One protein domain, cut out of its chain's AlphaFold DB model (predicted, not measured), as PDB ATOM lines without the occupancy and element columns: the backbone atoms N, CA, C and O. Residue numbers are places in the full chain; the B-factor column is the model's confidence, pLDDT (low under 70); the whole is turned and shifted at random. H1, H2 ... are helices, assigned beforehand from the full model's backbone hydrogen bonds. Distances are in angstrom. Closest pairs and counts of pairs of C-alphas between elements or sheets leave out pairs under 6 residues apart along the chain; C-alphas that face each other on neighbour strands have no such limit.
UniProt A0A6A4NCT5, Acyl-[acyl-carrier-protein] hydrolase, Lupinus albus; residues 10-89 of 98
ATOM      1  N   ASN A  10     -10.277 -22.286  -5.891       86.56
ATOM      2  CA  ASN A  10      -9.678 -23.482  -5.324       86.56
ATOM      3  C   ASN A  10     -10.757 -24.334  -4.631       86.56
ATOM      4  O   ASN A  10     -11.439 -23.859  -3.718       86.56
ATOM      5  N   LYS A  11     -10.892 -25.602  -5.043       82.19
ATOM      6  CA  LYS A  11     -11.924 -26.520  -4.528       82.19
ATOM      7  C   LYS A  11     -11.756 -26.856  -3.040       82.19
ATOM      8  O   LYS A  11     -12.759 -27.023  -2.358       82.19
ATOM      9  N   LEU A  12     -10.520 -26.920  -2.537       85.69
ATOM     10  CA  LEU A  12     -10.218 -27.299  -1.152       85.69
ATOM     11  C   LEU A  12     -10.329 -26.109  -0.199       85.69
ATOM     12  O   LEU A  12     -10.961 -26.196   0.846       85.69
ATOM     13  N   THR A  13      -9.709 -24.984  -0.558       87.12
ATOM     14  CA  THR A  13      -9.639 -23.816   0.332       87.12
ATOM     15  C   THR A  13     -10.833 -22.883   0.187       87.12
ATOM     16  O   THR A  13     -10.990 -21.986   1.013       87.12
ATOM     17  N   ARG A  14     -11.652 -23.063  -0.862       85.81
ATOM     18  CA  ARG A  14     -12.747 -22.153  -1.233       85.81
ATOM     19  C   ARG A  14     -12.267 -20.697  -1.297       85.81
ATOM     20  O   ARG A  14     -12.946 -19.788  -0.825       85.81
ATOM     21  N   ARG A  15     -11.085 -20.475  -1.883       85.44
ATOM     22  CA  ARG A  15     -10.510 -19.146  -2.141       85.44
ATOM     23  C   ARG A  15     -10.283 -18.927  -3.629       85.44
ATOM     24  O   ARG A  15      -9.892 -19.854  -4.340       85.44
ATOM     25  N   VAL A  16     -10.499 -17.688  -4.068       88.50
ATOM     26  CA  VAL A  16     -10.218 -17.264  -5.444       88.50
ATOM     27  C   VAL A  16      -8.720 -17.400  -5.697       88.50
ATOM     28  O   VAL A  16      -7.902 -17.005  -4.863       88.50
ATOM     29  N   SER A  17      -8.357 -17.981  -6.836       87.88
ATOM     30  CA  SER A  17      -6.971 -18.213  -7.231       87.88
ATOM     31  C   SER A  17      -6.664 -17.558  -8.570       87.88
ATOM     32  O   SER A  17      -7.549 -17.342  -9.397       87.88
ATOM     33  N   LYS A  18      -5.381 -17.277  -8.809       86.38
ATOM     34  CA  LYS A  18      -4.912 -16.884 -10.140       86.38
ATOM     35  C   LYS A  18      -5.116 -18.037 -11.128       86.38
ATOM     36  O   LYS A  18      -5.079 -19.204 -10.733       86.38
ATOM     37  N   ILE A  19      -5.326 -17.697 -12.396       84.69
ATOM     38  CA  ILE A  19      -5.382 -18.675 -13.485       84.69
ATOM     39  C   ILE A  19      -3.945 -19.174 -13.727       84.69
ATOM     40  O   ILE A  19      -3.065 -18.335 -13.930       84.69
ATOM     41  N   PRO A  20      -3.672 -20.489 -13.652       86.81
ATOM     42  CA  PRO A  20      -2.374 -21.042 -14.001       86.81
ATOM     43  C   PRO A  20      -2.148 -20.939 -15.512       86.81
ATOM     44  O   PRO A  20      -3.089 -20.903 -16.306       86.81
ATOM     45  N   GLU A  21      -0.883 -20.870 -15.903       85.00
ATOM     46  CA  GLU A  21      -0.464 -20.505 -17.255       85.00
ATOM     47  C   GLU A  21      -0.889 -21.532 -18.316       85.00
ATOM     48  O   GLU A  21      -1.172 -21.191 -19.461       85.00
ATOM     49  N   GLU A  22      -0.972 -22.803 -17.936       85.38
ATOM     50  CA  GLU A  22      -1.436 -23.895 -18.788       85.38
ATOM     51  C   GLU A  22      -2.905 -23.703 -19.180       85.38
ATOM     52  O   GLU A  22      -3.237 -23.712 -20.362       85.38
ATOM     53  N   VAL A  23      -3.764 -23.426 -18.194       84.31
ATOM     54  CA  VAL A  23      -5.202 -23.193 -18.403       84.31
ATOM     55  C   VAL A  23      -5.434 -21.882 -19.149       84.31
ATOM     56  O   VAL A  23      -6.323 -21.787 -19.993       84.31
ATOM     57  N   ARG A  24      -4.615 -20.860 -18.869       82.88
ATOM     58  CA  ARG A  24      -4.685 -19.579 -19.575       82.88
ATOM     59  C   ARG A  24      -4.460 -19.763 -21.074       82.88
ATOM     60  O   ARG A  24      -5.243 -19.231 -21.849       82.88
ATOM     61  N   ARG A  25      -3.459 -20.555 -21.474       82.62
ATOM     62  CA  ARG A  25      -3.164 -20.845 -22.888       82.62
ATOM     63  C   ARG A  25      -4.282 -21.603 -23.602       82.62
ATOM     64  O   ARG A  25      -4.525 -21.352 -24.776       82.62
ATOM     65  N   GLU A  26      -4.986 -22.499 -22.915       83.19
ATOM     66  CA  GLU A  26      -6.156 -23.183 -23.492       83.19
ATOM     67  C   GLU A  26      -7.324 -22.211 -23.716       83.19
ATOM     68  O   GLU A  26      -8.016 -22.265 -24.736       83.19
ATOM     69  N   LEU A  27      -7.514 -21.284 -22.776       77.19
ATOM     70  CA  LEU A  27      -8.630 -20.346 -22.769       77.19
ATOM     71  C   LEU A  27      -8.360 -19.069 -23.587       77.19
ATOM     72  O   LEU A  27      -9.301 -18.366 -23.942       77.19
ATOM     73  N   GLU A  28      -7.101 -18.788 -23.941       74.00
ATOM     74  CA  GLU A  28      -6.661 -17.651 -24.775       74.00
ATOM     75  C   GLU A  28      -7.467 -17.499 -26.064       74.00
ATOM     76  O   GLU A  28      -7.803 -16.381 -26.443       74.00
ATOM     77  N   SER A  29      -7.847 -18.612 -26.694       71.38
ATOM     78  CA  SER A  29      -8.668 -18.601 -27.912       71.38
ATOM     79  C   SER A  29     -10.116 -18.138 -27.695       71.38
ATOM     80  O   SER A  29     -10.775 -17.727 -28.648       71.38
ATOM     81  N   GLN A  30     -10.617 -18.212 -26.459       67.75
ATOM     82  CA  GLN A  30     -11.998 -17.894 -26.084       67.75
ATOM     83  C   GLN A  30     -12.137 -16.529 -25.408       67.75
ATOM     84  O   GLN A  30     -13.253 -16.018 -25.281       67.75
ATOM     85  N   PHE A  31     -11.033 -15.924 -24.964       64.94
ATOM     86  CA  PHE A  31     -11.077 -14.583 -24.402       64.94
ATOM     87  C   PHE A  31     -11.414 -13.577 -25.504       64.94
ATOM     88  O   PHE A  31     -10.630 -13.330 -26.420       64.94
ATOM     89  N   LEU A  32     -12.596 -12.970 -25.396       63.44
ATOM     90  CA  LEU A  32     -12.912 -11.758 -26.141       63.44
ATOM     91  C   LEU A  32     -11.922 -10.654 -25.748       63.44
ATOM     92  O   LEU A  32     -11.363 -10.664 -24.646       63.44
ATOM     93  N   SER A  33     -11.718  -9.700 -26.659       62.12
ATOM     94  CA  SER A  33     -10.929  -8.490 -26.411       62.12
ATOM     95  C   SER A  33     -11.245  -7.903 -25.031       62.12
ATOM     96  O   SER A  33     -12.420  -7.916 -24.647       62.12
ATOM     97  N   PRO A  34     -10.237  -7.390 -24.299       62.94
ATOM     98  CA  PRO A  34     -10.400  -6.946 -22.920       62.94
ATOM     99  C   PRO A  34     -11.612  -6.024 -22.796       62.94
ATOM    100  O   PRO A  34     -11.676  -4.977 -23.437       62.94
ATOM    101  N   LEU A  35     -12.593  -6.459 -22.005       63.88
ATOM    102  CA  LEU A  35     -13.769  -5.657 -21.703       63.88
ATOM    103  C   LEU A  35     -13.327  -4.461 -20.859       63.88
ATOM    104  O   LEU A  35     -12.572  -4.624 -19.895       63.88
ATOM    105  N   ASN A  36     -13.821  -3.273 -21.200       62.16
ATOM    106  CA  ASN A  36     -13.666  -2.106 -20.345       62.16
ATOM    107  C   ASN A  36     -14.486  -2.346 -19.071       62.16
ATOM    108  O   ASN A  36     -15.700  -2.184 -19.043       62.16
ATOM    109  N   LEU A  37     -13.808  -2.777 -18.007       62.34
ATOM    110  CA  LEU A  37     -14.410  -3.056 -16.697       62.34
ATOM    111  C   LEU A  37     -15.051  -1.814 -16.058       62.34
ATOM    112  O   LEU A  37     -15.849  -1.950 -15.133       62.34
ATOM    113  N   ASP A  38     -14.710  -0.620 -16.542       64.50
ATOM    114  CA  ASP A  38     -15.335   0.628 -16.116       64.50
ATOM    115  C   ASP A  38     -16.812   0.723 -16.542       64.50
ATOM    116  O   ASP A  38     -17.587   1.346 -15.824       64.50
ATOM    117  N   ASP A  39     -17.235   0.004 -17.591       60.31
ATOM    118  CA  ASP A  39     -18.645  -0.081 -18.013       60.31
ATOM    119  C   ASP A  39     -19.473  -1.051 -17.137       60.31
ATOM    120  O   ASP A  39     -20.697  -1.097 -17.224       60.31
ATOM    121  N   ILE A  40     -18.814  -1.852 -16.286       61.59
ATOM    122  CA  ILE A  40     -19.429  -2.884 -15.420       61.59
ATOM    123  C   ILE A  40     -19.552  -2.382 -13.964       61.59
ATOM    124  O   ILE A  40     -20.087  -3.055 -13.084       61.59
ATOM    125  N   LYS A  41     -19.028  -1.186 -13.678       55.72
ATOM    126  CA  LYS A  41     -18.832  -0.653 -12.321       55.72
ATOM    127  C   LYS A  41     -20.077  -0.094 -11.647       55.72
ATOM    128  O   LYS A  41     -19.967   0.319 -10.489       55.72
ATOM    129  N   ASP A  42     -21.229  -0.119 -12.309       62.09
ATOM    130  CA  ASP A  42     -22.519   0.187 -11.693       62.09
ATOM    131  C   ASP A  42     -22.884  -0.944 -10.719       62.09
ATOM    132  O   ASP A  42     -23.682  -1.841 -10.984       62.09
ATOM    133  N   LEU A  43     -22.191  -0.939  -9.581       63.03
ATOM    134  CA  LEU A  43     -22.315  -1.886  -8.489       63.03
ATOM    135  C   LEU A  43     -23.772  -1.924  -8.046       63.03
ATOM    136  O   LEU A  43     -24.283  -0.934  -7.527       63.03
ATOM    137  N   ILE A  44     -24.416  -3.082  -8.194       69.38
ATOM    138  CA  ILE A  44     -25.742  -3.326  -7.626       69.38
ATOM    139  C   ILE A  44     -25.636  -3.089  -6.110       69.38
ATOM    140  O   ILE A  44     -24.932  -3.845  -5.422       69.38
ATOM    141  N   PRO A  45     -26.277  -2.039  -5.561       71.06
ATOM    142  CA  PRO A  45     -26.218  -1.776  -4.135       71.06
ATOM    143  C   PRO A  45     -26.911  -2.922  -3.401       71.06
ATOM    144  O   PRO A  45     -27.969  -3.401  -3.807       71.06
ATOM    145  N   LYS A  46     -26.307  -3.387  -2.305       70.50
ATOM    146  CA  LYS A  46     -26.919  -4.432  -1.479       70.50
ATOM    147  C   LYS A  46     -28.231  -3.905  -0.898       70.50
ATOM    148  O   LYS A  46     -28.218  -2.940  -0.138       70.50
ATOM    149  N   LEU A  47     -29.342  -4.557  -1.228       70.12
ATOM    150  CA  LEU A  47     -30.639  -4.271  -0.623       70.12
ATOM    151  C   LEU A  47     -30.643  -4.755   0.836       70.12
ATOM    152  O   LEU A  47     -30.242  -5.883   1.124       70.12
ATOM    153  N   HIS A  48     -31.083  -3.906   1.764       70.69
ATOM    154  CA  HIS A  48     -31.245  -4.288   3.166       70.69
ATOM    155  C   HIS A  48     -32.583  -5.019   3.360       70.69
ATOM    156  O   HIS A  48     -33.604  -4.560   2.854       70.69
ATOM    157  N   HIS A  49     -32.607  -6.114   4.130       65.44
ATOM    158  CA  HIS A  49     -33.810  -6.944   4.324       65.44
ATOM    159  C   HIS A  49     -35.033  -6.168   4.834       65.44
ATOM    160  O   HIS A  49     -36.157  -6.512   4.492       65.44
ATOM    161  N   SER A  50     -34.832  -5.111   5.627       65.62
ATOM    162  CA  SER A  50     -35.934  -4.285   6.146       65.62
ATOM    163  C   SER A  50     -36.569  -3.354   5.107       65.62
ATOM    164  O   SER A  50     -37.593  -2.751   5.398       65.62
ATOM    165  N   ALA A  51     -35.928  -3.175   3.951       64.62
ATOM    166  CA  ALA A  51     -36.382  -2.310   2.865       64.62
ATOM    167  C   ALA A  51     -36.909  -3.116   1.663       64.62
ATOM    168  O   ALA A  51     -37.135  -2.545   0.604       64.62
ATOM    169  N   ALA A  52     -37.047  -4.439   1.802       69.88
ATOM    170  CA  ALA A  52     -37.546  -5.304   0.742       69.88
ATOM    171  C   ALA A  52     -39.078  -5.368   0.776       69.88
ATOM    172  O   ALA A  52     -39.657  -5.776   1.782       69.88
ATOM    173  N   ASP A  53     -39.722  -5.021  -0.340       71.69
ATOM    174  CA  ASP A  53     -41.184  -5.088  -0.488       71.69
ATOM    175  C   ASP A  53     -41.713  -6.532  -0.492       71.69
ATOM    176  O   ASP A  53     -42.863  -6.787  -0.137       71.69
ATOM    177  N   TYR A  54     -40.867  -7.492  -0.877       69.88
ATOM    178  CA  TYR A  54     -41.197  -8.910  -0.897       69.88
ATOM    179  C   TYR A  54     -40.039  -9.762  -0.384       69.88
ATOM    180  O   TYR A  54     -38.879  -9.574  -0.757       69.88
ATOM    181  N   ILE A  55     -40.374 -10.735   0.461       71.56
ATOM    182  CA  ILE A  55     -39.441 -11.696   1.036       71.56
ATOM    183  C   ILE A  55     -40.069 -13.081   0.875       71.56
ATOM    184  O   ILE A  55     -41.109 -13.359   1.471       71.56
ATOM    185  N   SER A  56     -39.425 -13.958   0.104       71.31
ATOM    186  CA  SER A  56     -39.736 -15.389   0.106       71.31
ATOM    187  C   SER A  56     -38.603 -16.147   0.786       71.31
ATOM    188  O   SER A  56     -37.440 -16.047   0.397       71.31
ATOM    189  N   ASN A  57     -38.959 -16.891   1.833       67.31
ATOM    190  CA  ASN A  57     -38.024 -17.632   2.682       67.31
ATOM    191  C   ASN A  57     -38.018 -19.141   2.387       67.31
ATOM    192  O   ASN A  57     -37.323 -19.889   3.071       67.31
ATOM    193  N   SER A  58     -38.800 -19.613   1.412       76.00
ATOM    194  CA  SER A  58     -39.065 -21.044   1.204       76.00
ATOM    195  C   SER A  58     -38.403 -21.627  -0.045       76.00
ATOM    196  O   SER A  58     -38.949 -22.538  -0.663       76.00
ATOM    197  N   PHE A  59     -37.225 -21.134  -0.424       79.19
ATOM    198  CA  PHE A  59     -36.472 -21.700  -1.542       79.19
ATOM    199  C   PHE A  59     -35.555 -22.823  -1.058       79.19
ATOM    200  O   PHE A  59     -34.607 -22.590  -0.309       79.19
ATOM    201  N   SER A  60     -35.837 -24.052  -1.490       82.69
ATOM    202  CA  SER A  60     -34.962 -25.202  -1.259       82.69
ATOM    203  C   SER A  60     -34.590 -25.832  -2.603       82.69
ATOM    204  O   SER A  60     -35.482 -26.052  -3.424       82.69
ATOM    205  N   PRO A  61     -33.293 -26.066  -2.876       84.69
ATOM    206  CA  PRO A  61     -32.875 -26.685  -4.125       84.69
ATOM    207  C   PRO A  61     -33.300 -28.154  -4.150       84.69
ATOM    208  O   PRO A  61     -33.138 -28.880  -3.165       84.69
ATOM    209  N   MET A  62     -33.816 -28.602  -5.291       87.06
ATOM    210  CA  MET A  62     -34.058 -30.016  -5.549       87.06
ATOM    211  C   MET A  62     -32.774 -30.704  -6.019       87.06
ATOM    212  O   MET A  62     -31.829 -30.067  -6.480       87.06
ATOM    213  N   TRP A  63     -32.754 -32.039  -5.963       84.50
ATOM    214  CA  TRP A  63     -31.638 -32.841  -6.484       84.50
ATOM    215  C   TRP A  63     -31.342 -32.568  -7.965       84.50
ATOM    216  O   TRP A  63     -30.189 -32.637  -8.376       84.50
ATOM    217  N   SER A  64     -32.367 -32.229  -8.751       86.88
ATOM    218  CA  SER A  64     -32.245 -31.847 -10.163       86.88
ATOM    219  C   SER A  64     -31.546 -30.506 -10.388       86.88
ATOM    220  O   SER A  64     -31.095 -30.243 -11.499       86.88
ATOM    221  N   ASP A  65     -31.464 -29.661  -9.360       87.12
ATOM    222  CA  ASP A  65     -30.946 -28.295  -9.470       87.12
ATOM    223  C   ASP A  65     -29.430 -28.229  -9.215       87.12
ATOM    224  O   ASP A  65     -28.819 -27.159  -9.320       87.12
ATOM    225  N   LEU A  66     -28.822 -29.368  -8.862       87.62
ATOM    226  CA  LEU A  66     -27.392 -29.501  -8.612       87.62
ATOM    227  C   LEU A  66     -26.634 -29.773  -9.914       87.62
ATOM    228  O   LEU A  66     -27.012 -30.624 -10.718       87.62
ATOM    229  N   ASP A  67     -25.527 -29.063 -10.102       85.56
ATOM    230  CA  ASP A  67     -24.584 -29.315 -11.182       85.56
ATOM    231  C   ASP A  67     -23.701 -30.545 -10.890       85.56
ATOM    232  O   ASP A  67     -23.720 -31.147  -9.813       85.56
ATOM    233  N   VAL A  68     -22.857 -30.903 -11.858       84.75
ATOM    234  CA  VAL A  68     -21.862 -31.983 -11.719       84.75
ATOM    235  C   VAL A  68     -20.858 -31.766 -10.576       84.75
ATOM    236  O   VAL A  68     -20.213 -32.720 -10.148       84.75
ATOM    237  N   ASN A  69     -20.722 -30.541 -10.058       82.75
ATOM    238  CA  ASN A  69     -19.889 -30.220  -8.898       82.75
ATOM    239  C   ASN A  69     -20.667 -30.265  -7.573       82.75
ATOM    240  O   ASN A  69     -20.096 -29.902  -6.544       82.75
ATOM    241  N   GLN A  70     -21.928 -30.709  -7.584       82.88
ATOM    242  CA  GLN A  70     -22.836 -30.703  -6.433       82.88
ATOM    243  C   GLN A  70     -23.111 -29.292  -5.888       82.88
ATOM    244  O   GLN A  70     -23.426 -29.116  -4.711       82.88
ATOM    245  N   HIS A  71     -22.990 -28.269  -6.733       85.44
ATOM    246  CA  HIS A  71     -23.405 -26.909  -6.419       85.44
ATOM    247  C   HIS A  71     -24.753 -26.610  -7.066       85.44
ATOM    248  O   HIS A  71     -25.074 -27.132  -8.128       85.44
ATOM    249  N   VAL A  72     -25.533 -25.722  -6.452       86.19
ATOM    250  CA  VAL A  72     -26.753 -25.206  -7.083       86.19
ATOM    251  C   VAL A  72     -26.373 -24.470  -8.367       86.19
ATOM    252  O   VAL A  72     -25.475 -23.626  -8.360       86.19
ATOM    253  N   ASN A  73     -27.046 -24.791  -9.469       87.19
ATOM    254  CA  ASN A  73     -26.800 -24.163 -10.761       87.19
ATOM    255  C   ASN A  73     -27.094 -22.651 -10.709       87.19
ATOM    256  O   ASN A  73     -28.118 -22.223 -10.181       87.19
ATOM    257  N   ASN A  74     -26.235 -21.837 -11.328       87.00
ATOM    258  CA  ASN A  74     -26.423 -20.388 -11.445       87.00
ATOM    259  C   ASN A  74     -27.780 -20.004 -12.065       87.00
ATOM    260  O   ASN A  74     -28.367 -19.003 -11.663       87.00
ATOM    261  N   VAL A  75     -28.314 -20.809 -12.994       86.75
ATOM    262  CA  VAL A  75     -29.641 -20.576 -13.600       86.75
ATOM    263  C   VAL A  75     -30.751 -20.619 -12.547       86.75
ATOM    264  O   VAL A  75     -31.679 -19.814 -12.605       86.75
ATOM    265  N   LYS A  76     -30.618 -21.481 -11.530       87.44
ATOM    266  CA  LYS A  76     -31.626 -21.620 -10.475       87.44
ATOM    267  C   LYS A  76     -31.785 -20.347  -9.647       87.44
ATOM    268  O   LYS A  76     -32.888 -20.007  -9.232       87.44
ATOM    269  N   TYR A  77     -30.696 -19.606  -9.454       85.06
ATOM    270  CA  TYR A  77     -30.746 -18.319  -8.765       85.06
ATOM    271  C   TYR A  77     -31.570 -17.290  -9.538       85.06
ATOM    272  O   TYR A  77     -32.292 -16.513  -8.921       85.06
ATOM    273  N   ILE A  78     -31.502 -17.300 -10.872       86.44
ATOM    274  CA  ILE A  78     -32.319 -16.401 -11.691       86.44
ATOM    275  C   ILE A  78     -33.799 -16.776 -11.599       86.44
ATOM    276  O   ILE A  78     -34.634 -15.887 -11.464       86.44
ATOM    277  N   GLU A  79     -34.124 -18.071 -11.596       86.69
ATOM    278  CA  GLU A  79     -35.501 -18.532 -11.380       86.69
ATOM    279  C   GLU A  79     -36.066 -18.022 -10.049       86.69
ATOM    280  O   GLU A  79     -37.140 -17.427 -10.040       86.69
ATOM    281  N   TRP A  80     -35.327 -18.169  -8.942       85.81
ATOM    282  CA  TRP A  80     -35.770 -17.668  -7.633       85.81
ATOM    283  C   TRP A  80     -35.946 -16.146  -7.605       85.81
ATOM    284  O   TRP A  80     -36.897 -15.648  -7.003       85.81
ATOM    285  N   ILE A  81     -35.063 -15.394  -8.272       84.50
ATOM    286  CA  ILE A  81     -35.196 -13.933  -8.393       84.50
ATOM    287  C   ILE A  81     -36.474 -13.573  -9.163       84.50
ATOM    288  O   ILE A  81     -37.226 -12.701  -8.729       84.50
ATOM    289  N   LEU A  82     -36.748 -14.247 -10.281       83.62
ATOM    290  CA  LEU A  82     -37.950 -14.006 -11.081       83.62
ATOM    291  C   LEU A  82     -39.232 -14.409 -10.343       83.62
ATOM    292  O   LEU A  82     -40.243 -13.726 -10.477       83.62
ATOM    293  N   GLU A  83     -39.198 -15.471  -9.539       83.44
ATOM    294  CA  GLU A  83     -40.343 -15.925  -8.742       83.44
ATOM    295  C   GLU A  83     -40.761 -14.872  -7.702       83.44
ATOM    296  O   GLU A  83     -41.939 -14.524  -7.615       83.44
ATOM    297  N   VAL A  84     -39.786 -14.278  -7.002       79.94
ATOM    298  CA  VAL A  84     -39.987 -13.145  -6.076       79.94
ATOM    299  C   VAL A  84     -40.629 -11.942  -6.778       79.94
ATOM    300  O   VAL A  84     -41.547 -11.310  -6.246       79.94
ATOM    301  N   LEU A  85     -40.174 -11.619  -7.988       78.00
ATOM    302  CA  LEU A  85     -40.725 -10.511  -8.770       78.00
ATOM    303  C   LEU A  85     -42.135 -10.819  -9.294       78.00
ATOM    304  O   LEU A  85     -43.010  -9.956  -9.286       78.00
ATOM    305  N   SER A  86     -42.401 -12.058  -9.706       68.81
ATOM    306  CA  SER A  86     -43.719 -12.456 -10.204       68.81
ATOM    307  C   SER A  86     -44.791 -12.391  -9.116       68.81
ATOM    308  O   SER A  86     -45.936 -12.051  -9.410       68.81
ATOM    309  N   SER A  87     -44.446 -12.678  -7.860       62.94
ATOM    310  CA  SER A  87     -45.376 -12.524  -6.736       62.94
ATOM    311  C   SER A  87     -45.726 -11.070  -6.407       62.94
ATOM    312  O   SER A  87     -46.746 -10.835  -5.760       62.94
ATOM    313  N   SER A  88     -44.931 -10.093  -6.861       55.84
ATOM    314  CA  SER A  88     -45.218  -8.665  -6.672       55.84
ATOM    315  C   SER A  88     -45.946  -8.021  -7.861       55.84
ATOM    316  O   SER A  88     -46.530  -6.950  -7.705       55.84
ATOM    317  N   THR A  89     -45.976  -8.660  -9.040       46.94
ATOM    318  CA  THR A  89     -46.495  -8.048 -10.275       46.94
ATOM    319  C   THR A  89     -47.405  -8.974 -11.090       46.94
ATOM    320  O   THR A  89     -46.979  -9.644 -12.021       46.94
TER     321      THR A  89
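AT A GLANCE: This is residues 10 to 89 of the 98 residues of the protein "Acyl-[acyl-carrier-protein] hydrolase" of Lupinus albus (UniProt A0A6A4NCT5). With little regular structure, the chain makes a loose, open arch: it runs from H1 at one end over short H2, then folds back through residues 53 to 73 into H3, the longest helix, at the other end. No two helices touch. The printed part has 80 residues with three named helices, H1, H2, H3 in order, and no named strand; the class is all helix, though named elements hold only 26 residues. It is extended, radius of gyration of the C-alphas 18.0 A, spanning 46 by 36 by 24 A.

HOW THE PARTS SIT: H3, residues 74 to 88, is apart from H2, residues 37 to 40, and from H1, residues 21 to 27. H1 and H2 are apart too. Every O i to N i+4 pair is within hydrogen-bond range in H1, 9 of 11 in H3; H2 is too short for such a pair.

IN THESE COORDINATES: H3 is 22.7 A long, from C-alpha 74 at (-26.423, -20.388, -11.445) to C-alpha 88 at (-45.218, -8.665, -6.672). H2 measures 5.2 A. H1, 9.9 A, begins at (-0.464, -20.505, -17.255).

THE WHOLE: The farthest C-alphas, of Glu 22 and Thr 89, are 48.5 A apart. The printed part has no cut. The link H2 to H3 is long, 33 residues; H1 to H2 is short. Residues 28 to 52 are among those that stand free. pLDDT is under 70 at 25 residues, among them 30 to 44 and 86 to 89.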